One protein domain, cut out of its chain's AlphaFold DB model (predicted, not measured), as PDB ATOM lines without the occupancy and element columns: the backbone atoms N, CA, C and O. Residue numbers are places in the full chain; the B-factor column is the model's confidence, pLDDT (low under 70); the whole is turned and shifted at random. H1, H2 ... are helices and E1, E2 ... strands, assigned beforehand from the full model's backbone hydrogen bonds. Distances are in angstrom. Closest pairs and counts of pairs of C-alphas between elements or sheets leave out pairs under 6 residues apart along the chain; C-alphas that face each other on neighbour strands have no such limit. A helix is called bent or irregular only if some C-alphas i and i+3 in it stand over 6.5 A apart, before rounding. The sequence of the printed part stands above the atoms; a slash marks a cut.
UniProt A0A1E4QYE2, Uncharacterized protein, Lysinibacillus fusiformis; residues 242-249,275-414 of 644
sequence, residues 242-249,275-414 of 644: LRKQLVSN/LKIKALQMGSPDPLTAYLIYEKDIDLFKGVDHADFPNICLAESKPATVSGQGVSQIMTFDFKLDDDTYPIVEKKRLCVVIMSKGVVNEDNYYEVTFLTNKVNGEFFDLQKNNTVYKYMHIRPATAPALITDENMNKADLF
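What this domain is: This is residues 242 to 249 and 275 to 414 of the 644 residues of an uncharacterized protein of Lysinibacillus fusiformis (UniProt A0A1E4QYE2). A small, lopsided sandwich, two sheets partly face to face with their strands crossed: a large, strongly twisted sheet of E1, E2, E4, E7 and E8 over the two-strand sheet of E3 and E6. The short helix H1 follows directly on E3, at one end of the small sheet, while the hairpin of E7 and E8 reaches far from it. The printed part has 148 residues, with nine named strands and two named helices in the order E1 E2 E3 H1 H2 E4 E5 E6 E7 E8 E9; the neighbour strands are antiparallel in both sheets. The class is mostly strand, though under half of the residues are in named elements; the whole is compact, with a radius of gyration of the C-alphas of 15.7 A and spans of 45 by 33 by 32 A.

Where its parts are: E1, residues 242 to 246, begins with C-alpha 242 at (165.454, 98.508, 142.462). E2, residues 275 to 282, is 21.2 A long and bends by 57 degrees at residue 278. E3, residues 288 to 294, is 20.1 A long. H1, residues 295 to 300, is irregular, with C-alphas 296 and 299 7.4 A apart. H2 is residues 309 to 312, E4 residues 329 to 334 and E5 residues 344 to 346. E6, residues 349 to 356, is 23.5 A long. E7, residues 365 to 375, is the longest strand, 30.2 A. E8 is residues 378 to 380; E9, residues 388 to 392, ends with C-alpha 392 at (168.469, 111.916, 127.062).

How they stand to each other: In the branched sheet E7 has three neighbours, with E1 on one side and E2 on the other side. N 244 and O 368 of E1 and E7 are 2.9 A apart, within hydrogen-bond range, as are N 280 and O 367 of E2 and E7, 2.8 A, N 277 and O 331 of E2 and E4, 2.9 A, and N 373 and O 380 of the hairpin E7 and E8, 2.9 A. The facing parts of the two sheets are 10.2 A centre to centre, their strands at 58 degrees. In the small sheet N 291 and O 353 of E3 and E6 are 2.8 A apart. The closest C-alphas of H1 and E6 are those of Glu 295 and Leu 350, 4.9 A. H1 and H2 are close but not clearly touching, Asp 297 to Ile 312 at 6.8 A between C-alphas. H1 has 0 of 2 O i to N i+4 pairs within range and 2 of 3 O i to N i+3 pairs; H2 is too short for the former. E5 and E9 pair with no named strand, but residues 390 to 391 of E9 pair antiparallel with residues 402 to 403.

The domain as a whole: The C-alphas farthest apart, of Asp 339 and Asn 376, are 51.9 A apart. Residues 250 to 274 are not printed, and C-alphas 249 and 275 are 21.7 A apart across this cut. The link H2 to E4, 16 residues, is long. The mean pLDDT of the printed part is 84.1; 14 residues are under 70, among them residues 394 to 399.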
ATOM      1  N   LEU A 242     164.860  97.179 142.568       86.31
ATOM      2  CA  LEU A 242     165.454  98.508 142.462       86.31
ATOM      3  C   LEU A 242     164.423  99.496 141.918       86.31
ATOM      4  O   LEU A 242     163.502  99.133 141.190       86.31
ATOM      5  N   ARG A 243     164.585 100.774 142.256       87.19
ATOM      6  CA  ARG A 243     163.738 101.850 141.739       87.19
ATOM      7  C   ARG A 243     164.603 102.922 141.106       87.19
ATOM      8  O   ARG A 243     165.547 103.394 141.734       87.19
ATOM      9  N   LYS A 244     164.290 103.289 139.864       87.75
ATOM     10  CA  LYS A 244     164.956 104.385 139.150       87.75
ATOM     11  C   LYS A 244     163.985 105.549 139.018       87.75
ATOM     12  O   LYS A 244     162.858 105.364 138.562       87.75
ATOM     13  N   GLN A 245     164.420 106.730 139.442       88.25
ATOM     14  CA  GLN A 245     163.592 107.930 139.424       88.25
ATOM     15  C   GLN A 245     163.708 108.639 138.070       88.25
ATOM     16  O   GLN A 245     164.804 108.808 137.538       88.25
ATOM     17  N   LEU A 246     162.573 109.071 137.533       86.12
ATOM     18  CA  LEU A 246     162.486 109.961 136.380       86.12
ATOM     19  C   LEU A 246     162.223 111.369 136.909       86.12
ATOM     20  O   LEU A 246     161.075 111.685 137.176       86.12
ATOM     21  N   VAL A 247     163.268 112.177 137.115       81.69
ATOM     22  CA  VAL A 247     163.197 113.479 137.829       81.69
ATOM     23  C   VAL A 247     163.479 114.693 136.945       81.69
ATOM     24  O   VAL A 247     163.569 115.808 137.444       81.69
ATOM     25  N   SER A 248     163.671 114.498 135.641       79.88
ATOM     26  CA  SER A 248     164.051 115.573 134.724       79.88
ATOM     27  C   SER A 248     163.181 115.566 133.477       79.88
ATOM     28  O   SER A 248     162.976 114.524 132.846       79.88
ATOM     29  N   ASN A 249     162.722 116.757 133.090       69.00
ATOM     30  CA  ASN A 249     162.069 116.977 131.810       69.00
ATOM     31  C   ASN A 249     162.987 116.497 130.687       69.00
ATOM     32  O   ASN A 249     164.134 116.936 130.576       69.00
ATOM     33  N   LEU A 275     152.018  97.836 126.521       95.75
ATOM     34  CA  LEU A 275     153.143  97.641 127.426       95.75
ATOM     35  C   LEU A 275     152.735  98.062 128.833       95.75
ATOM     36  O   LEU A 275     152.174  99.129 129.038       95.75
ATOM     37  N   LYS A 276     153.065  97.245 129.819       94.12
ATOM     38  CA  LYS A 276     152.783  97.469 131.229       94.12
ATOM     39  C   LYS A 276     154.087  97.502 131.993       94.12
ATOM     40  O   LYS A 276     154.888  96.584 131.863       94.12
ATOM     41  N   ILE A 277     154.285  98.530 132.804       94.00
ATOM     42  CA  ILE A 277     155.425  98.645 133.720       94.00
ATOM     43  C   ILE A 277     154.914  98.846 135.138       94.00
ATOM     44  O   ILE A 277     153.772  99.253 135.341       94.00
ATOM     45  N   LYS A 278     155.766  98.624 136.135       91.88
ATOM     46  CA  LYS A 278     155.431  98.931 137.525       91.88
ATOM     47  C   LYS A 278     156.085 100.243 137.935       91.88
ATOM     48  O   LYS A 278     157.312 100.355 137.930       91.88
ATOM     49  N   ALA A 279     155.274 101.229 138.296       91.50
ATOM     50  CA  ALA A 279     155.736 102.565 138.649       91.50
ATOM     51  C   ALA A 279     155.067 103.083 139.931       91.50
ATOM     52  O   ALA A 279     153.949 102.703 140.277       91.50
ATOM     53  N   LEU A 280     155.780 103.945 140.650       90.50
ATOM     54  CA  LEU A 280     155.290 104.737 141.774       90.50
ATOM     55  C   LEU A 280     155.151 106.185 141.312       90.50
ATOM     56  O   LEU A 280     156.087 106.708 140.715       90.50
ATOM     57  N   GLN A 281     154.042 106.847 141.627       89.44
ATOM     58  CA  GLN A 281     153.906 108.288 141.417       89.44
ATOM     59  C   GLN A 281     154.153 109.057 142.715       89.44
ATOM     60  O   GLN A 281     153.546 108.760 143.748       89.44
ATOM     61  N   MET A 282     155.000 110.080 142.625       88.44
ATOM     62  CA  MET A 282     155.293 111.042 143.683       88.44
ATOM     63  C   MET A 282     154.870 112.430 143.203       88.44
ATOM     64  O   MET A 282     155.304 112.863 142.140       88.44
ATOM     65  N   GLY A 283     153.989 113.110 143.942       86.38
ATOM     66  CA  GLY A 283     153.411 114.384 143.505       86.38
ATOM     67  C   GLY A 283     152.388 114.222 142.371       86.38
ATOM     68  O   GLY A 283     151.631 113.242 142.325       86.38
ATOM     69  N   SER A 284     152.349 115.198 141.468       86.31
ATOM     70  CA  SER A 284     151.465 115.238 140.294       86.31
ATOM     71  C   SER A 284     152.264 115.447 138.996       86.31
ATOM     72  O   SER A 284     152.078 116.472 138.340       86.31
ATOM     73  N   PRO A 285     153.183 114.525 138.638       88.06
ATOM     74  CA  PRO A 285     153.936 114.589 137.387       88.06
ATOM     75  C   PRO A 285     153.027 114.448 136.166       88.06
ATOM     76  O   PRO A 285     151.978 113.800 136.226       88.06
ATOM     77  N   ASP A 286     153.476 115.008 135.044       89.06
ATOM     78  CA  ASP A 286     152.801 114.833 133.761       89.06
ATOM     79  C   ASP A 286     152.918 113.392 133.232       89.06
ATOM     80  O   ASP A 286     153.932 112.729 133.477       89.06
ATOM     81  N   PRO A 287     151.926 112.915 132.449       90.50
ATOM     82  CA  PRO A 287     151.886 111.547 131.938       90.50
ATOM     83  C   PRO A 287     153.160 111.106 131.210       90.50
ATOM     84  O   PRO A 287     153.839 111.899 130.550       90.50
ATOM     85  N   LEU A 288     153.447 109.806 131.280       91.69
ATOM     86  CA  LEU A 288     154.514 109.179 130.503       91.69
ATOM     87  C   LEU A 288     153.985 108.716 129.143       91.69
ATOM     88  O   LEU A 288     152.842 108.278 129.022       91.69
ATOM     89  N   THR A 289     154.846 108.742 128.135       92.25
ATOM     90  CA  THR A 289     154.600 108.187 126.801       92.25
ATOM     91  C   THR A 289     155.680 107.158 126.486       92.25
ATOM     92  O   THR A 289     156.851 107.363 126.825       92.25
ATOM     93  N   ALA A 290     155.288 106.059 125.846       94.00
ATOM     94  CA  ALA A 290     156.189 105.018 125.380       94.00
ATOM     95  C   ALA A 290     156.292 105.028 123.849       94.00
ATOM     96  O   ALA A 290     155.293 105.162 123.144       94.00
ATOM     97  N   TYR A 291     157.507 104.842 123.344       93.25
ATOM     98  CA  TYR A 291     157.822 104.769 121.921       93.25
ATOM     99  C   TYR A 291     158.460 103.436 121.584       93.25
ATOM    100  O   TYR A 291     159.375 103.011 122.287       93.25
ATOM    101  N   LEU A 292     158.011 102.800 120.506       93.25
ATOM    102  CA  LEU A 292     158.563 101.538 120.020       93.25
ATOM    103  C   LEU A 292     159.474 101.778 118.817       93.25
ATOM    104  O   LEU A 292     159.068 102.417 117.851       93.25
ATOM    105  N   ILE A 293     160.683 101.220 118.862       93.00
ATOM    106  CA  ILE A 293     161.635 101.173 117.743       93.00
ATOM    107  C   ILE A 293     162.250  99.771 117.654       93.00
ATOM    108  O   ILE A 293     162.269  99.032 118.644       93.00
ATOM    109  N   TYR A 294     162.787  99.384 116.498       90.69
ATOM    110  CA  TYR A 294     163.608  98.171 116.426       90.69
ATOM    111  C   TYR A 294     164.975  98.407 117.078       90.69
ATOM    112  O   TYR A 294     165.570  99.471 116.933       90.69
ATOM    113  N   GLU A 295     165.518  97.388 117.752       91.56
ATOM    114  CA  GLU A 295     166.834  97.476 118.407       91.56
ATOM    115  C   GLU A 295     167.961  97.827 117.418       91.56
ATOM    116  O   GLU A 295     168.846  98.614 117.737       91.56
ATOM    117  N   LYS A 296     167.891  97.310 116.184       88.75
ATOM    118  CA  LYS A 296     168.855  97.621 115.112       88.75
ATOM    119  C   LYS A 296     168.907  99.106 114.726       88.75
ATOM    120  O   LYS A 296     169.901  99.538 114.154       88.75
ATOM    121  N   ASP A 297     167.854  99.865 115.025       87.44
ATOM    122  CA  ASP A 297     167.717 101.265 114.625       87.44
ATOM    123  C   ASP A 297     168.055 102.226 115.790       87.44
ATOM    124  O   ASP A 297     167.937 103.441 115.643       87.44
ATOM    125  N   ILE A 298     168.529 101.708 116.940       88.50
ATOM    126  CA  ILE A 298     168.945 102.508 118.110       88.50
ATOM    127  C   ILE A 298     170.027 103.532 117.746       88.50
ATOM    128  O   ILE A 298     169.931 104.686 118.157       88.50
ATOM    129  N   ASP A 299     171.021 103.152 116.941       85.06
ATOM    130  CA  ASP A 299     172.111 104.057 116.541       85.06
ATOM    131  C   ASP A 299     171.624 105.203 115.637       85.06
ATOM    132  O   ASP A 299     172.233 106.274 115.575       85.06
ATOM    133  N   LEU A 300     170.504 104.989 114.941       84.06
ATOM    134  CA  LEU A 300     169.842 105.994 114.111       84.06
ATOM    135  C   LEU A 300     168.893 106.877 114.935       84.06
ATOM    136  O   LEU A 300     168.548 107.981 114.507       84.06
ATOM    137  N   PHE A 301     168.481 106.423 116.121       85.12
ATOM    138  CA  PHE A 301     167.560 107.137 116.994       85.12
ATOM    139  C   PHE A 301     168.256 108.304 117.712       85.12
ATOM    140  O   PHE A 301     168.999 108.147 118.682       85.12
ATOM    141  N   LYS A 302     167.958 109.521 117.246       82.62
ATOM    142  CA  LYS A 302     168.513 110.786 117.767       82.62
ATOM    143  C   LYS A 302     167.557 111.558 118.683       82.62
ATOM    144  O   LYS A 302     167.839 112.696 119.047       82.62
ATOM    145  N   GLY A 303     166.442 110.938 119.069       82.19
ATOM    146  CA  GLY A 303     165.408 111.524 119.920       82.19
ATOM    147  C   GLY A 303     164.086 111.778 119.198       82.19
ATOM    148  O   GLY A 303     164.015 111.783 117.971       82.19
ATOM    149  N   VAL A 304     163.033 111.994 119.988       81.25
ATOM    150  CA  VAL A 304     161.633 112.049 119.517       81.25
ATOM    151  C   VAL A 304     161.278 113.294 118.694       81.25
ATOM    152  O   VAL A 304     160.337 113.257 117.912       81.25
ATOM    153  N   ASP A 305     162.048 114.379 118.820       77.56
ATOM    154  CA  ASP A 305     161.831 115.624 118.059       77.56
ATOM    155  C   ASP A 305     162.733 115.712 116.805       77.56
ATOM    156  O   ASP A 305     162.801 116.754 116.152       77.56
ATOM    157  N   HIS A 306     163.485 114.651 116.482       79.25
ATOM    158  CA  HIS A 306     164.384 114.629 115.325       79.25
ATOM    159  C   HIS A 306     163.610 114.386 114.018       79.25
ATOM    160  O   HIS A 306     162.663 113.608 113.991       79.25
ATOM    161  N   ALA A 307     164.042 114.992 112.906       63.56
ATOM    162  CA  ALA A 307     163.335 114.910 111.619       63.56
ATOM    163  C   ALA A 307     163.175 113.474 111.080       63.56
ATOM    164  O   ALA A 307     162.169 113.166 110.453       63.56
ATOM    165  N   ASP A 308     164.145 112.598 111.359       69.88
ATOM    166  CA  ASP A 308     164.122 111.186 110.942       69.88
ATOM    167  C   ASP A 308     163.277 110.286 111.858       69.88
ATOM    168  O   ASP A 308     163.047 109.122 111.537       69.88
ATOM    169  N   PHE A 309     162.805 110.802 113.000       76.19
ATOM    170  CA  PHE A 309     162.044 110.026 113.979       76.19
ATOM    171  C   PHE A 309     160.802 109.329 113.393       76.19
ATOM    172  O   PHE A 309     160.630 108.147 113.691       76.19
ATOM    173  N   PRO A 310     159.989 109.952 112.512       73.56
ATOM    174  CA  PRO A 310     158.844 109.278 111.893       73.56
ATOM    175  C   PRO A 310     159.208 108.040 111.060       73.56
ATOM    176  O   PRO A 310     158.368 107.168 110.887       73.56
ATOM    177  N   ASN A 311     160.447 107.941 110.559       74.31
ATOM    178  CA  ASN A 311     160.910 106.788 109.778       74.31
ATOM    179  C   ASN A 311     161.455 105.647 110.656       74.31
ATOM    180  O   ASN A 311     161.654 104.539 110.164       74.31
ATOM    181  N   ILE A 312     161.740 105.927 111.932       83.00
ATOM    182  CA  ILE A 312     162.349 104.989 112.891       83.00
ATOM    183  C   ILE A 312     161.314 104.513 113.923       83.00
ATOM    184  O   ILE A 312     161.370 103.376 114.393       83.00
ATOM    185  N   CYS A 313     160.372 105.383 114.289       85.81
ATOM    186  CA  CYS A 313     159.303 105.088 115.231       85.81
ATOM    187  C   CYS A 313     158.301 104.106 114.621       85.81
ATOM    188  O   CYS A 313     157.666 104.403 113.614       85.81
ATOM    189  N   LEU A 314     158.130 102.953 115.265       86.38
ATOM    190  CA  LEU A 314     157.104 101.976 114.906       86.38
ATOM    191  C   LEU A 314     155.736 102.398 115.433       86.38
ATOM    192  O   LEU A 314     154.732 102.213 114.752       86.38
ATOM    193  N   ALA A 315     155.698 102.931 116.657       88.56
ATOM    194  CA  ALA A 315     154.473 103.393 117.289       88.56
ATOM    195  C   ALA A 315     154.740 104.295 118.497       88.56
ATOM    196  O   ALA A 315     155.731 104.133 119.217       88.56
ATOM    197  N   GLU A 316     153.786 105.184 118.757       92.06
ATOM    198  CA  GLU A 316     153.679 105.989 119.971       92.06
ATOM    199  C   GLU A 316     152.473 105.506 120.783       92.06
ATOM    200  O   GLU A 316     151.393 105.285 120.233       92.06
ATOM    201  N   SER A 317     152.647 105.326 122.091       93.94
ATOM    202  CA  SER A 317     151.541 104.983 122.979       93.94
ATOM    203  C   SER A 317     150.688 106.205 123.305       93.94
ATOM    204  O   SER A 317     151.168 107.338 123.364       93.94
ATOM    205  N   LYS A 318     149.439 105.969 123.705       91.38
ATOM    206  CA  LYS A 318     148.669 106.975 124.441       91.38
ATOM    207  C   LYS A 318     149.393 107.343 125.752       91.38
ATOM    208  O   LYS A 318     150.062 106.477 126.333       91.38
ATOM    209  N   PRO A 319     149.281 108.596 126.231       91.06
ATOM    210  CA  PRO A 319     149.874 109.001 127.503       91.06
ATOM    211  C   PRO A 319     149.287 108.209 128.682       91.06
ATOM    212  O   PRO A 319     148.071 108.042 128.772       91.06
ATOM    213  N   ALA A 320     150.143 107.750 129.594       90.69
ATOM    214  CA  ALA A 320     149.784 106.891 130.719       90.69
ATOM    215  C   ALA A 320     150.156 107.515 132.076       90.69
ATOM    216  O   ALA A 320     151.179 108.187 132.221       90.69
ATOM    217  N   THR A 321     149.326 107.256 133.088       87.31
ATOM    218  CA  THR A 321     149.520 107.664 134.492       87.31
ATOM    219  C   THR A 321     149.182 106.500 135.430       87.31
ATOM    220  O   THR A 321     148.639 105.483 134.994       87.31
ATOM    221  N   VAL A 322     149.511 106.619 136.720       83.69
ATOM    222  CA  VAL A 322     149.058 105.677 137.762       83.69
ATOM    223  C   VAL A 322     148.087 106.370 138.716       83.69
ATOM    224  O   VAL A 322     148.139 107.583 138.909       83.69
ATOM    225  N   SER A 323     147.167 105.610 139.310       67.31
ATOM    226  CA  SER A 323     146.092 106.135 140.151       67.31
ATOM    227  C   SER A 323     146.418 105.964 141.636       67.31
ATOM    228  O   SER A 323     145.951 105.048 142.306       67.31
ATOM    229  N   GLY A 324     147.205 106.888 142.187       64.31
ATOM    230  CA  GLY A 324     147.450 106.970 143.631       64.31
ATOM    231  C   GLY A 324     148.877 107.375 143.976       64.31
ATOM    232  O   GLY A 324     149.839 106.804 143.466       64.31
ATOM    233  N   GLN A 325     149.022 108.357 144.867       69.88
ATOM    234  CA  GLN A 325     150.334 108.792 145.345       69.88
ATOM    235  C   GLN A 325     150.949 107.757 146.292       69.88
ATOM    236  O   GLN A 325     150.274 107.241 147.183       69.88
ATOM    237  N   GLY A 326     152.244 107.481 146.120       68.00
ATOM    238  CA  GLY A 326     153.021 106.676 147.066       68.00
ATOM    239  C   GLY A 326     152.697 105.175 147.095       68.00
ATOM    240  O   GLY A 326     153.250 104.461 147.931       68.00
ATOM    241  N   VAL A 327     151.869 104.665 146.172       77.06
ATOM    242  CA  VAL A 327     151.596 103.225 146.012       77.06
ATOM    243  C   VAL A 327     152.093 102.744 144.652       77.06
ATOM    244  O   VAL A 327     151.780 103.330 143.621       77.06
ATOM    245  N   SER A 328     152.904 101.684 144.649       80.38
ATOM    246  CA  SER A 328     153.427 101.096 143.413       80.38
ATOM    247  C   SER A 328     152.303 100.384 142.660       80.38
ATOM    248  O   SER A 328     151.644  99.509 143.224       80.38
ATOM    249  N   GLN A 329     152.087 100.753 141.398       87.62
ATOM    250  CA  GLN A 329     151.001 100.247 140.560       87.62
ATOM    251  C   GLN A 329     151.485  99.892 139.156       87.62
ATOM    252  O   GLN A 329     152.567 100.296 138.726       87.62
ATOM    253  N   ILE A 330     150.662  99.124 138.443       90.00
ATOM    254  CA  ILE A 330     150.881  98.817 137.032       90.00
ATOM    255  C   ILE A 330     150.417 100.017 136.199       90.00
ATOM    256  O   ILE A 330     149.241 100.375 136.222       90.00
ATOM    257  N   MET A 331     151.343 100.618 135.460       92.12
ATOM    258  CA  MET A 331     151.088 101.630 134.441       92.12
ATOM    259  C   MET A 331     150.968 100.942 133.079       92.12
ATOM    260  O   MET A 331     151.870 100.193 132.711       92.12
ATOM    261  N   THR A 332     149.890 101.209 132.338       94.00
ATOM    262  CA  THR A 332     149.627 100.605 131.019       94.00
ATOM    263  C   THR A 332     149.744 101.647 129.910       94.00
ATOM    264  O   THR A 332     149.020 102.639 129.913       94.00
ATOM    265  N   PHE A 333     150.618 101.386 128.946       95.62
ATOM    266  CA  PHE A 333     150.767 102.108 127.690       95.62
ATOM    267  C   PHE A 333     149.988 101.373 126.591       95.62
ATOM    268  O   PHE A 333     150.336 100.246 126.242       95.62
ATOM    269  N   ASP A 334     148.936 102.006 126.068       93.69
ATOM    270  CA  ASP A 334     148.113 101.497 124.960       93.69
ATOM    271  C   ASP A 334     148.649 102.028 123.622       93.69
ATOM    272  O   ASP A 334     148.770 103.241 123.453       93.69
ATOM    273  N   PHE A 335     148.961 101.132 122.684       93.38
ATOM    274  CA  PHE A 335     149.483 101.459 121.349       93.38
ATOM    275  C   PHE A 335     148.404 101.460 120.257       93.38
ATOM    276  O   PHE A 335     148.718 101.384 119.071       93.38
ATOM    277  N   LYS A 336     147.125 101.516 120.633       89.12
ATOM    278  CA  LYS A 336     146.018 101.581 119.678       89.12
ATOM    279  C   LYS A 336     146.099 102.828 118.784       89.12
ATOM    280  O   LYS A 336     146.168 103.945 119.298       89.12
ATOM    281  N   LEU A 337     146.049 102.605 117.472       80.50
ATOM    282  CA  LEU A 337     146.082 103.608 116.406       80.50
ATOM    283  C   LEU A 337     144.692 104.237 116.176       80.50
ATOM    284  O   LEU A 337     143.679 103.750 116.687       80.50
ATOM    285  N   ASP A 338     144.639 105.320 115.395       75.38
ATOM    286  CA  ASP A 338     143.411 106.095 115.135       75.38
ATOM    287  C   ASP A 338     142.324 105.306 114.380       75.38
ATOM    288  O   ASP A 338     141.138 105.618 114.485       75.38
ATOM    289  N   ASP A 339     142.712 104.270 113.636       67.56
ATOM    290  CA  ASP A 339     141.826 103.383 112.871       67.56
ATOM    291  C   ASP A 339     141.293 102.191 113.689       67.56
ATOM    292  O   ASP A 339     140.758 101.229 113.138       67.56
ATOM    293  N   ASP A 340     141.422 102.258 115.014       71.19
ATOM    294  CA  ASP A 340     141.062 101.208 115.968       71.19
ATOM    295  C   ASP A 340     141.937  99.936 115.882       71.19
ATOM    296  O   ASP A 340     141.625  98.932 116.533       71.19
ATOM    297  N   THR A 341     143.053  99.978 115.142       76.19
ATOM    298  CA  THR A 341     144.023  98.877 115.018       76.19
ATOM    299  C   THR A 341     145.262  99.078 115.906       76.19
ATOM    300  O   THR A 341     145.310  99.976 116.746       76.19
ATOM    301  N   TYR A 342     146.262  98.202 115.775       86.81
ATOM    302  CA  TYR A 342     147.523  98.243 116.523       86.81
ATOM    303  C   TYR A 342     148.717  98.215 115.558       86.81
ATOM    304  O   TYR A 342     148.582  97.721 114.436       86.81
ATOM    305  N   PRO A 343     149.906  98.685 115.973       87.19
ATOM    306  CA  PRO A 343     151.106  98.597 115.152       87.19
ATOM    307  C   PRO A 343     151.517  97.145 114.900       87.19
ATOM    308  O   PRO A 343     151.521  96.311 115.812       87.19
ATOM    309  N   ILE A 344     151.902  96.855 113.657       86.12
ATOM    310  CA  ILE A 344     152.471  95.563 113.269       86.12
ATOM    311  C   ILE A 344     153.969  95.587 113.559       86.12
ATOM    312  O   ILE A 344     154.691  96.467 113.092       86.12
ATOM    313  N   VAL A 345     154.440  94.596 114.307       86.50
ATOM    314  CA  VAL A 345     155.851  94.410 114.637       86.50
ATOM    315  C   VAL A 345     156.317  93.035 114.183       86.50
ATOM    316  O   VAL A 345     155.600  92.036 114.276       86.50
ATOM    317  N   GLU A 346     157.538  92.979 113.672       83.00
ATOM    318  CA  GLU A 346     158.190  91.723 113.319       83.00
ATOM    319  C   GLU A 346     158.698  91.003 114.573       83.00
ATOM    320  O   GLU A 346     158.920  91.612 115.624       83.00
ATOM    321  N   LYS A 347     158.948  89.698 114.448       79.31
ATOM    322  CA  LYS A 347     159.562  88.818 115.456       79.31
ATOM    323  C   LYS A 347     161.052  89.135 115.653       79.31
ATOM    324  O   LYS A 347     161.942  88.305 115.480       79.31
ATOM    325  N   LYS A 348     161.330  90.387 115.990       83.88
ATOM    326  CA  LYS A 348     162.653  90.969 116.197       83.88
ATOM    327  C   LYS A 348     162.743  91.553 117.600       83.88
ATOM    328  O   LYS A 348     161.778  91.585 118.365       83.88
ATOM    329  N   ARG A 349     163.952  91.971 117.960       90.31
ATOM    330  CA  ARG A 349     164.202  92.681 119.208       90.31
ATOM    331  C   ARG A 349     163.757  94.130 119.061       90.31
ATOM    332  O   ARG A 349     164.060  94.793 118.066       90.31
ATOM    333  N   LEU A 350     163.004  94.583 120.049       93.12
ATOM    334  CA  LEU A 350     162.460  95.929 120.127       93.12
ATOM    335  C   LEU A 350     163.169  96.688 121.238       93.12
ATOM    336  O   LEU A 350     163.631  96.091 122.208       93.12
ATOM    337  N   CYS A 351     163.205  98.007 121.107       94.25
ATOM    338  CA  CYS A 351     163.522  98.925 122.183       94.25
ATOM    339  C   CYS A 351     162.292  99.783 122.460       94.25
ATOM    340  O   CYS A 351     161.744 100.401 121.545       94.25
ATOM    341  N   VAL A 352     161.871  99.834 123.723       94.50
ATOM    342  CA  VAL A 352     160.891 100.818 124.179       94.50
ATOM    343  C   VAL A 352     161.603 101.994 124.827       94.50
ATOM    344  O   VAL A 352     162.487 101.791 125.655       94.50
ATOM    345  N   VAL A 353     161.210 103.216 124.476       93.25
ATOM    346  CA  VAL A 353     161.673 104.453 125.115       93.25
ATOM    347  C   VAL A 353     160.512 105.085 125.869       93.25
ATOM    348  O   VAL A 353     159.507 105.445 125.267       93.25
ATOM    349  N   ILE A 354     160.645 105.213 127.187       93.00
ATOM    350  CA  ILE A 354     159.630 105.747 128.097       93.00
ATOM    351  C   ILE A 354     160.110 107.094 128.621       93.00
ATOM    352  O   ILE A 354     161.172 107.182 129.239       93.00
ATOM    353  N   MET A 355     159.329 108.146 128.394       90.62
ATOM    354  CA  MET A 355     159.669 109.501 128.830       90.62
ATOM    355  C   MET A 355     158.419 110.337 129.109       90.62
ATOM    356  O   MET A 355     157.335 110.017 128.627       90.62
ATOM    357  N   SER A 356     158.573 111.439 129.846       86.56
ATOM    358  CA  SER A 356     157.536 112.474 129.923       86.56
ATOM    359  C   SER A 356     157.813 113.587 128.916       86.56
ATOM    360  O   SER A 356     158.953 114.044 128.779       86.56
ATOM    361  N   LYS A 357     156.763 114.051 128.233       76.81
ATOM    362  CA  LYS A 357     156.800 115.286 127.428       76.81
ATOM    363  C   LYS A 357     156.570 116.547 128.274       76.81
ATOM    364  O   LYS A 357     156.813 117.649 127.787       76.81
ATOM    365  N   GLY A 358     156.071 116.380 129.497       75.31
ATOM    366  CA  GLY A 358     155.612 117.453 130.370       75.31
ATOM    367  C   GLY A 358     156.543 117.732 131.550       75.31
ATOM    368  O   GLY A 358     157.743 117.468 131.478       75.31
ATOM    369  N   VAL A 359     155.995 118.313 132.620       75.56
ATOM    370  CA  VAL A 359     156.715 118.708 133.833       75.56
ATOM    371  C   VAL A 359     156.907 117.515 134.770       75.56
ATOM    372  O   VAL A 359     155.965 116.990 135.362       75.56
ATOM    373  N   VAL A 360     158.170 117.145 134.935       82.38
ATOM    374  CA  VAL A 360     158.700 116.148 135.853       82.38
ATOM    375  C   VAL A 360     159.945 116.735 136.526       82.38
ATOM    376  O   VAL A 360     160.867 117.208 135.860       82.38
ATOM    377  N   ASN A 361     159.951 116.762 137.856       84.88
ATOM    378  CA  ASN A 361     161.006 117.361 138.676       84.88
ATOM    379  C   ASN A 361     161.185 116.595 139.996       84.88
ATOM    380  O   ASN A 361     160.497 115.609 140.247       84.88
ATOM    381  N   GLU A 362     162.095 117.051 140.857       85.69
ATOM    382  CA  GLU A 362     162.384 116.412 142.152       85.69
ATOM    383  C   GLU A 362     161.157 116.299 143.080       85.69
ATOM    384  O   GLU A 362     161.095 115.385 143.900       85.69
ATOM    385  N   ASP A 363     160.153 117.167 142.913       84.75
ATOM    386  CA  ASP A 363     158.909 117.153 143.695       84.75
ATOM    387  C   ASP A 363     157.772 116.364 143.014       84.75
ATOM    388  O   ASP A 363     156.812 115.952 143.667       84.75
ATOM    389  N   ASN A 364     157.854 116.165 141.695       87.38
ATOM    390  CA  ASN A 364     156.833 115.531 140.862       87.38
ATOM    391  C   ASN A 364     157.502 114.544 139.904       87.38
ATOM    392  O   ASN A 364     157.931 114.934 138.817       87.38
ATOM    393  N   TYR A 365     157.585 113.272 140.292       89.19
ATOM    394  CA  TYR A 365     158.316 112.251 139.541       89.19
ATOM    395  C   TYR A 365     157.677 110.866 139.592       89.19
ATOM    396  O   TYR A 365     156.796 110.576 140.406       89.19
ATOM    397  N   TYR A 366     158.171 109.993 138.713       90.31
ATOM    398  CA  TYR A 366     157.875 108.566 138.740       90.31
ATOM    399  C   TYR A 366     159.090 107.764 139.209       90.31
ATOM    400  O   TYR A 366     160.206 107.996 138.742       90.31
ATOM    401  N   GLU A 367     158.878 106.779 140.084       91.06
ATOM    402  CA  GLU A 367     159.858 105.716 140.329       91.06
ATOM    403  C   GLU A 367     159.481 104.476 139.526       91.06
ATOM    404  O   GLU A 367     158.476 103.827 139.815       91.06
ATOM    405  N   VAL A 368     160.291 104.128 138.532       91.25
ATOM    406  CA  VAL A 368     160.096 102.928 137.717       91.25
ATOM    407  C   VAL A 368     160.795 101.743 138.378       91.25
ATOM    408  O   VAL A 368     161.930 101.853 138.847       91.25
ATOM    409  N   THR A 369     160.102 100.608 138.433       91.75
ATOM    410  CA  THR A 369     160.561  99.388 139.106       91.75
ATOM    411  C   THR A 369     161.448  98.556 138.187       91.75
ATOM    412  O   THR A 369     161.064  98.231 137.066       91.75
ATOM    413  N   PHE A 370     162.609  98.168 138.703       90.50
ATOM    414  CA  PHE A 370     163.548  97.239 138.087       90.50
ATOM    415  C   PHE A 370     163.749  96.025 138.998       90.50
ATOM    416  O   PHE A 370     163.670  96.143 140.222       90.50
ATOM    417  N   LEU A 371     164.022  94.872 138.403       89.88
ATOM    418  CA  LEU A 371     164.266  93.599 139.066       89.88
ATOM    419  C   LEU A 371     165.732  93.190 138.884       89.88
ATOM    420  O   LEU A 371     166.331  93.452 137.843       89.88
ATOM    421  N   THR A 372     166.334  92.576 139.896       87.62
ATOM    422  CA  THR A 372     167.741  92.152 139.864       87.62
ATOM    423  C   THR A 372     167.982  90.961 140.782       87.62
ATOM    424  O   THR A 372     167.355  90.827 141.837       87.62
ATOM    425  N   ASN A 373     168.949  90.121 140.422       84.56
ATOM    426  CA  ASN A 373     169.479  89.102 141.313       84.56
ATOM    427  C   ASN A 373     170.613  89.675 142.157       84.56
ATOM    428  O   ASN A 373     171.529  90.311 141.643       84.56
ATOM    429  N   LYS A 374     170.593  89.403 143.465       80.38
ATOM    430  CA  LYS A 374     171.676  89.793 144.369       80.38
ATOM    431  C   LYS A 374     172.411  88.557 144.864       80.38
ATOM    432  O   LYS A 374     171.864  87.787 145.649       80.38
ATOM    433  N   VAL A 375     173.666  88.398 144.456       77.94
ATOM    434  CA  VAL A 375     174.537  87.301 144.904       77.94
ATOM    435  C   VAL A 375     175.777  87.908 145.540       77.94
ATOM    436  O   VAL A 375     176.444  88.743 144.943       77.94
ATOM    437  N   ASN A 376     176.076  87.530 146.787       79.00
ATOM    438  CA  ASN A 376     177.251  88.009 147.532       79.00
ATOM    439  C   ASN A 376     177.393  89.544 147.629       79.00
ATOM    440  O   ASN A 376     178.495  90.059 147.783       79.00
ATOM    441  N   GLY A 377     176.281  90.284 147.574       75.94
ATOM    442  CA  GLY A 377     176.289  91.749 147.651       75.94
ATOM    443  C   GLY A 377     176.349  92.460 146.299       75.94
ATOM    444  O   GLY A 377     176.049  93.652 146.261       75.94
ATOM    445  N   GLU A 378     176.640  91.741 145.215       78.69
ATOM    446  CA  GLU A 378     176.645  92.260 143.846       78.69
ATOM    447  C   GLU A 378     175.311  91.999 143.141       78.69
ATOM    448  O   GLU A 378     174.622  91.014 143.424       78.69
ATOM    449  N   PHE A 379     174.945  92.917 142.246       81.75
ATOM    450  CA  PHE A 379     173.717  92.868 141.458       81.75
ATOM    451  C   PHE A 379     173.993  92.300 140.066       81.75
ATOM    452  O   PHE A 379     174.985  92.672 139.437       81.75
ATOM    453  N   PHE A 380     173.092  91.444 139.598       79.25
ATOM    454  CA  PHE A 380     173.131  90.779 138.301       79.25
ATOM    455  C   PHE A 380     171.773  90.917 137.612       79.25
ATOM    456  O   PHE A 380     170.726  90.903 138.267       79.25
ATOM    457  N   ASP A 381     171.796  91.034 136.291       79.38
ATOM    458  CA  ASP A 381     170.601  90.983 135.461       79.38
ATOM    459  C   ASP A 381     169.905  89.618 135.530       79.38
ATOM    460  O   ASP A 381     170.491  88.581 135.853       79.38
ATOM    461  N   LEU A 382     168.610  89.634 135.239       81.25
ATOM    462  CA  LEU A 382     167.785  88.443 135.070       81.25
ATOM    463  C   LEU A 382     167.831  87.956 133.615       81.25
ATOM    464  O   LEU A 382     167.705  86.756 133.361       81.25
ATOM    465  N   GLN A 383     168.017  88.867 132.654       80.88
ATOM    466  CA  GLN A 383     167.979  88.603 131.217       80.88
ATOM    467  C   GLN A 383     169.244  89.108 130.508       80.88
ATOM    468  O   GLN A 383     169.299  90.235 130.032       80.88
ATOM    469  N   LYS A 384     170.203  88.198 130.288       72.94
ATOM    470  CA  LYS A 384     171.538  88.468 129.702       72.94
ATOM    471  C   LYS A 384     171.589  89.236 128.383       72.94
ATOM    472  O   LYS A 384     172.638  89.750 128.014       72.94
ATOM    473  N   ASN A 385     170.500  89.220 127.622       81.94
ATOM    474  CA  ASN A 385     170.449  89.831 126.301       81.94
ATOM    475  C   ASN A 385     169.639  91.128 126.296       81.94
ATOM    476  O   ASN A 385     169.436  91.675 125.222       81.94
ATOM    477  N   ASN A 386     169.122  91.603 127.428       87.56
ATOM    478  CA  ASN A 386     168.396  92.863 127.496       87.56
ATOM    479  C   ASN A 386     169.319  93.973 128.002       87.56
ATOM    480  O   ASN A 386     170.152  93.766 128.875       87.56
ATOM    481  N   THR A 387     169.158  95.162 127.437       90.12
ATOM    482  CA  THR A 387     169.978  96.328 127.736       90.12
ATOM    483  C   THR A 387     169.075  97.450 128.230       90.12
ATOM    484  O   THR A 387     168.040  97.757 127.627       90.12
ATOM    485  N   VAL A 388     169.476  98.077 129.334       91.50
ATOM    486  CA  VAL A 388     168.844  99.279 129.871       91.50
ATOM    487  C   VAL A 388     169.616 100.500 129.397       91.50
ATOM    488  O   VAL A 388     170.831 100.599 129.559       91.50
ATOM    489  N   TYR A 389     168.890 101.483 128.885       91.19
ATOM    490  CA  TYR A 389     169.428 102.756 128.438       91.19
ATOM    491  C   TYR A 389     168.858 103.900 129.271       91.19
ATOM    492  O   TYR A 389     167.679 103.922 129.629       91.19
ATOM    493  N   LYS A 390     169.691 104.899 129.538       89.38
ATOM    494  CA  LYS A 390     169.252 106.239 129.891       89.38
ATOM    495  C   LYS A 390     168.931 106.956 128.587       89.38
ATOM    496  O   LYS A 390     169.799 107.097 127.726       89.38
ATOM    497  N   TYR A 391     167.693 107.407 128.450       89.06
ATOM    498  CA  TYR A 391     167.320 108.303 127.369       89.06
ATOM    499  C   TYR A 391     167.597 109.743 127.786       89.06
ATOM    500  O   TYR A 391     167.178 110.182 128.860       89.06
ATOM    501  N   MET A 392     168.284 110.480 126.922       83.69
ATOM    502  CA  MET A 392     168.469 111.916 127.062       83.69
ATOM    503  C   MET A 392     168.029 112.591 125.776       83.69
ATOM    504  O   MET A 392     168.487 112.261 124.684       83.69
ATOM    505  N   HIS A 393     167.159 113.582 125.905       71.81
ATOM    506  CA  HIS A 393     166.794 114.419 124.781       71.81
ATOM    507  C   HIS A 393     167.935 115.389 124.448       71.81
ATOM    508  O   HIS A 393     168.174 116.371 125.157       71.81
ATOM    509  N   ILE A 394     168.638 115.124 123.349       65.31
ATOM    510  CA  ILE A 394     169.789 115.909 122.900       65.31
ATOM    511  C   ILE A 394     169.371 116.754 121.686       65.31
ATOM    512  O   ILE A 394     168.811 116.242 120.724       65.31
ATOM    513  N   ARG A 395     169.632 118.071 121.723       55.47
ATOM    514  CA  ARG A 395     169.298 119.005 120.626       55.47
ATOM    515  C   ARG A 395     170.263 118.960 119.421       55.47
ATOM    516  O   ARG A 395     169.784 119.174 118.312       55.47
ATOM    517  N   PRO A 396     171.583 118.723 119.567       56.53
ATOM    518  CA  PRO A 396     172.453 118.467 118.411       56.53
ATOM    519  C   PRO A 396     172.559 116.972 118.049       56.53
ATOM    520  O   PRO A 396     172.829 116.130 118.899       56.53
ATOM    521  N   ALA A 397     172.433 116.661 116.755       56.53
ATOM    522  CA  ALA A 397     172.373 115.320 116.149       56.53
ATOM    523  C   ALA A 397     173.668 114.463 116.196       56.53
ATOM    524  O   ALA A 397     173.797 113.521 115.409       56.53
ATOM    525  N   THR A 398     174.647 114.812 117.040       61.75
ATOM    526  CA  THR A 398     176.001 114.221 117.052       61.75
ATOM    527  C   THR A 398     176.274 113.249 118.199       61.75
ATOM    528  O   THR A 398     177.272 112.537 118.135       61.75
ATOM    529  N   ALA A 399     175.422 113.194 119.224       69.56
ATOM    530  CA  ALA A 399     175.550 112.249 120.334       69.56
ATOM    531  C   ALA A 399     174.359 111.271 120.360       69.56
ATOM    532  O   ALA A 399     173.251 111.672 119.995       69.56
ATOM    533  N   PRO A 400     174.566 110.007 120.776       79.00
ATOM    534  CA  PRO A 400     173.494 109.020 120.852       79.00
ATOM    535  C   PRO A 400     172.456 109.426 121.905       79.00
ATOM    536  O   PRO A 400     172.810 109.819 123.017       79.00
ATOM    537  N   ALA A 401     171.168 109.323 121.561       85.31
ATOM    538  CA  ALA A 401     170.071 109.674 122.470       85.31
ATOM    539  C   ALA A 401     169.836 108.619 123.566       85.31
ATOM    540  O   ALA A 401     169.221 108.912 124.593       85.31
ATOM    541  N   LEU A 402     170.329 107.397 123.350       88.25
ATOM    542  CA  LEU A 402     170.280 106.282 124.288       88.25
ATOM    543  C   LEU A 402     171.703 105.935 124.726       88.25
ATOM    544  O   LEU A 402     172.546 105.576 123.907       88.25
ATOM    545  N   ILE A 403     171.970 106.046 126.026       87.81
ATOM    546  CA  ILE A 403     173.275 105.753 126.629       87.81
ATOM    547  C   ILE A 403     173.101 104.617 127.629       87.81
ATOM    548  O   ILE A 403     172.149 104.621 128.400       87.81
ATOM    549  N   THR A 404     174.006 103.647 127.638       88.44
ATOM    550  CA  THR A 404     173.983 102.514 128.574       88.44
ATOM    551  C   THR A 404     175.331 102.376 129.276       88.44
ATOM    552  O   THR A 404     176.354 102.822 128.752       88.44
ATOM    553  N   ASP A 405     175.332 101.771 130.462       85.12
ATOM    554  CA  ASP A 405     176.537 101.416 131.206       85.12
ATOM    555  C   ASP A 405     176.365 100.071 131.935       85.12
ATOM    556  O   ASP A 405     175.250  99.569 132.114       85.12
ATOM    557  N   GLU A 406     177.482  99.476 132.362       82.00
ATOM    558  CA  GLU A 406     177.494  98.162 133.018       82.00
ATOM    559  C   GLU A 406     176.687  98.116 134.320       82.00
ATOM    560  O   GLU A 406     176.184  97.059 134.680       82.00
ATOM    561  N   ASN A 407     176.544  99.226 135.047       81.31
ATOM    562  CA  ASN A 407     175.760  99.245 136.281       81.31
ATOM    563  C   ASN A 407     174.261  99.337 135.991       81.31
ATOM    564  O   ASN A 407     173.459  98.746 136.715       81.31
ATOM    565  N   MET A 408     173.872 100.047 134.933       81.81
ATOM    566  CA  MET A 408     172.486 100.129 134.489       81.81
ATOM    567  C   MET A 408     171.947  98.776 134.038       81.81
ATOM    568  O   MET A 408     170.785  98.492 134.338       81.81
ATOM    569  N   ASN A 409     172.799  97.972 133.398       84.38
ATOM    570  CA  ASN A 409     172.495  96.633 132.895       84.38
ATOM    571  C   ASN A 409     172.559  95.539 133.971       84.38
ATOM    572  O   ASN A 409     172.432  94.375 133.638       84.38
ATOM    573  N   LYS A 410     172.732  95.869 135.261       85.25
ATOM    574  CA  LYS A 410     172.634  94.889 136.367       85.25
ATOM    575  C   LYS A 410     171.202  94.648 136.842       85.25
ATOM    576  O   LYS A 410     170.991  93.947 137.830       85.25
ATOM    577  N   ALA A 411     170.225  95.286 136.214       86.69
ATOM    578  CA  ALA A 411     168.827  95.166 136.581       86.69
ATOM    579  C   ALA A 411     167.945  95.296 135.347       86.69
ATOM    580  O   ALA A 411     168.187  96.156 134.506       86.69
ATOM    581  N   ASP A 412     166.889  94.500 135.290       88.38
ATOM    582  CA  ASP A 412     165.933  94.480 134.194       88.38
ATOM    583  C   ASP A 412     164.678  95.266 134.542       88.38
ATOM    584  O   ASP A 412     164.270  95.349 135.699       88.38
ATOM    585  N   LEU A 413     164.045  95.866 133.540       90.88
ATOM    586  CA  LEU A 413     162.776  96.556 133.737       90.88
ATOM    587  C   LEU A 413     161.690  95.538 134.116       90.88
ATOM    588  O   LEU A 413     161.549  94.518 133.447       90.88
ATOM    589  N   PHE A 414     160.870  95.832 135.130       91.75
ATOM    590  CA  PHE A 414     159.614  95.101 135.304       91.75
ATOM    591  C   PHE A 414     158.699  95.433 134.123       91.75
ATOM    592  O   PHE A 414     158.281  96.589 133.983       91.75
TER     593      PHE A 414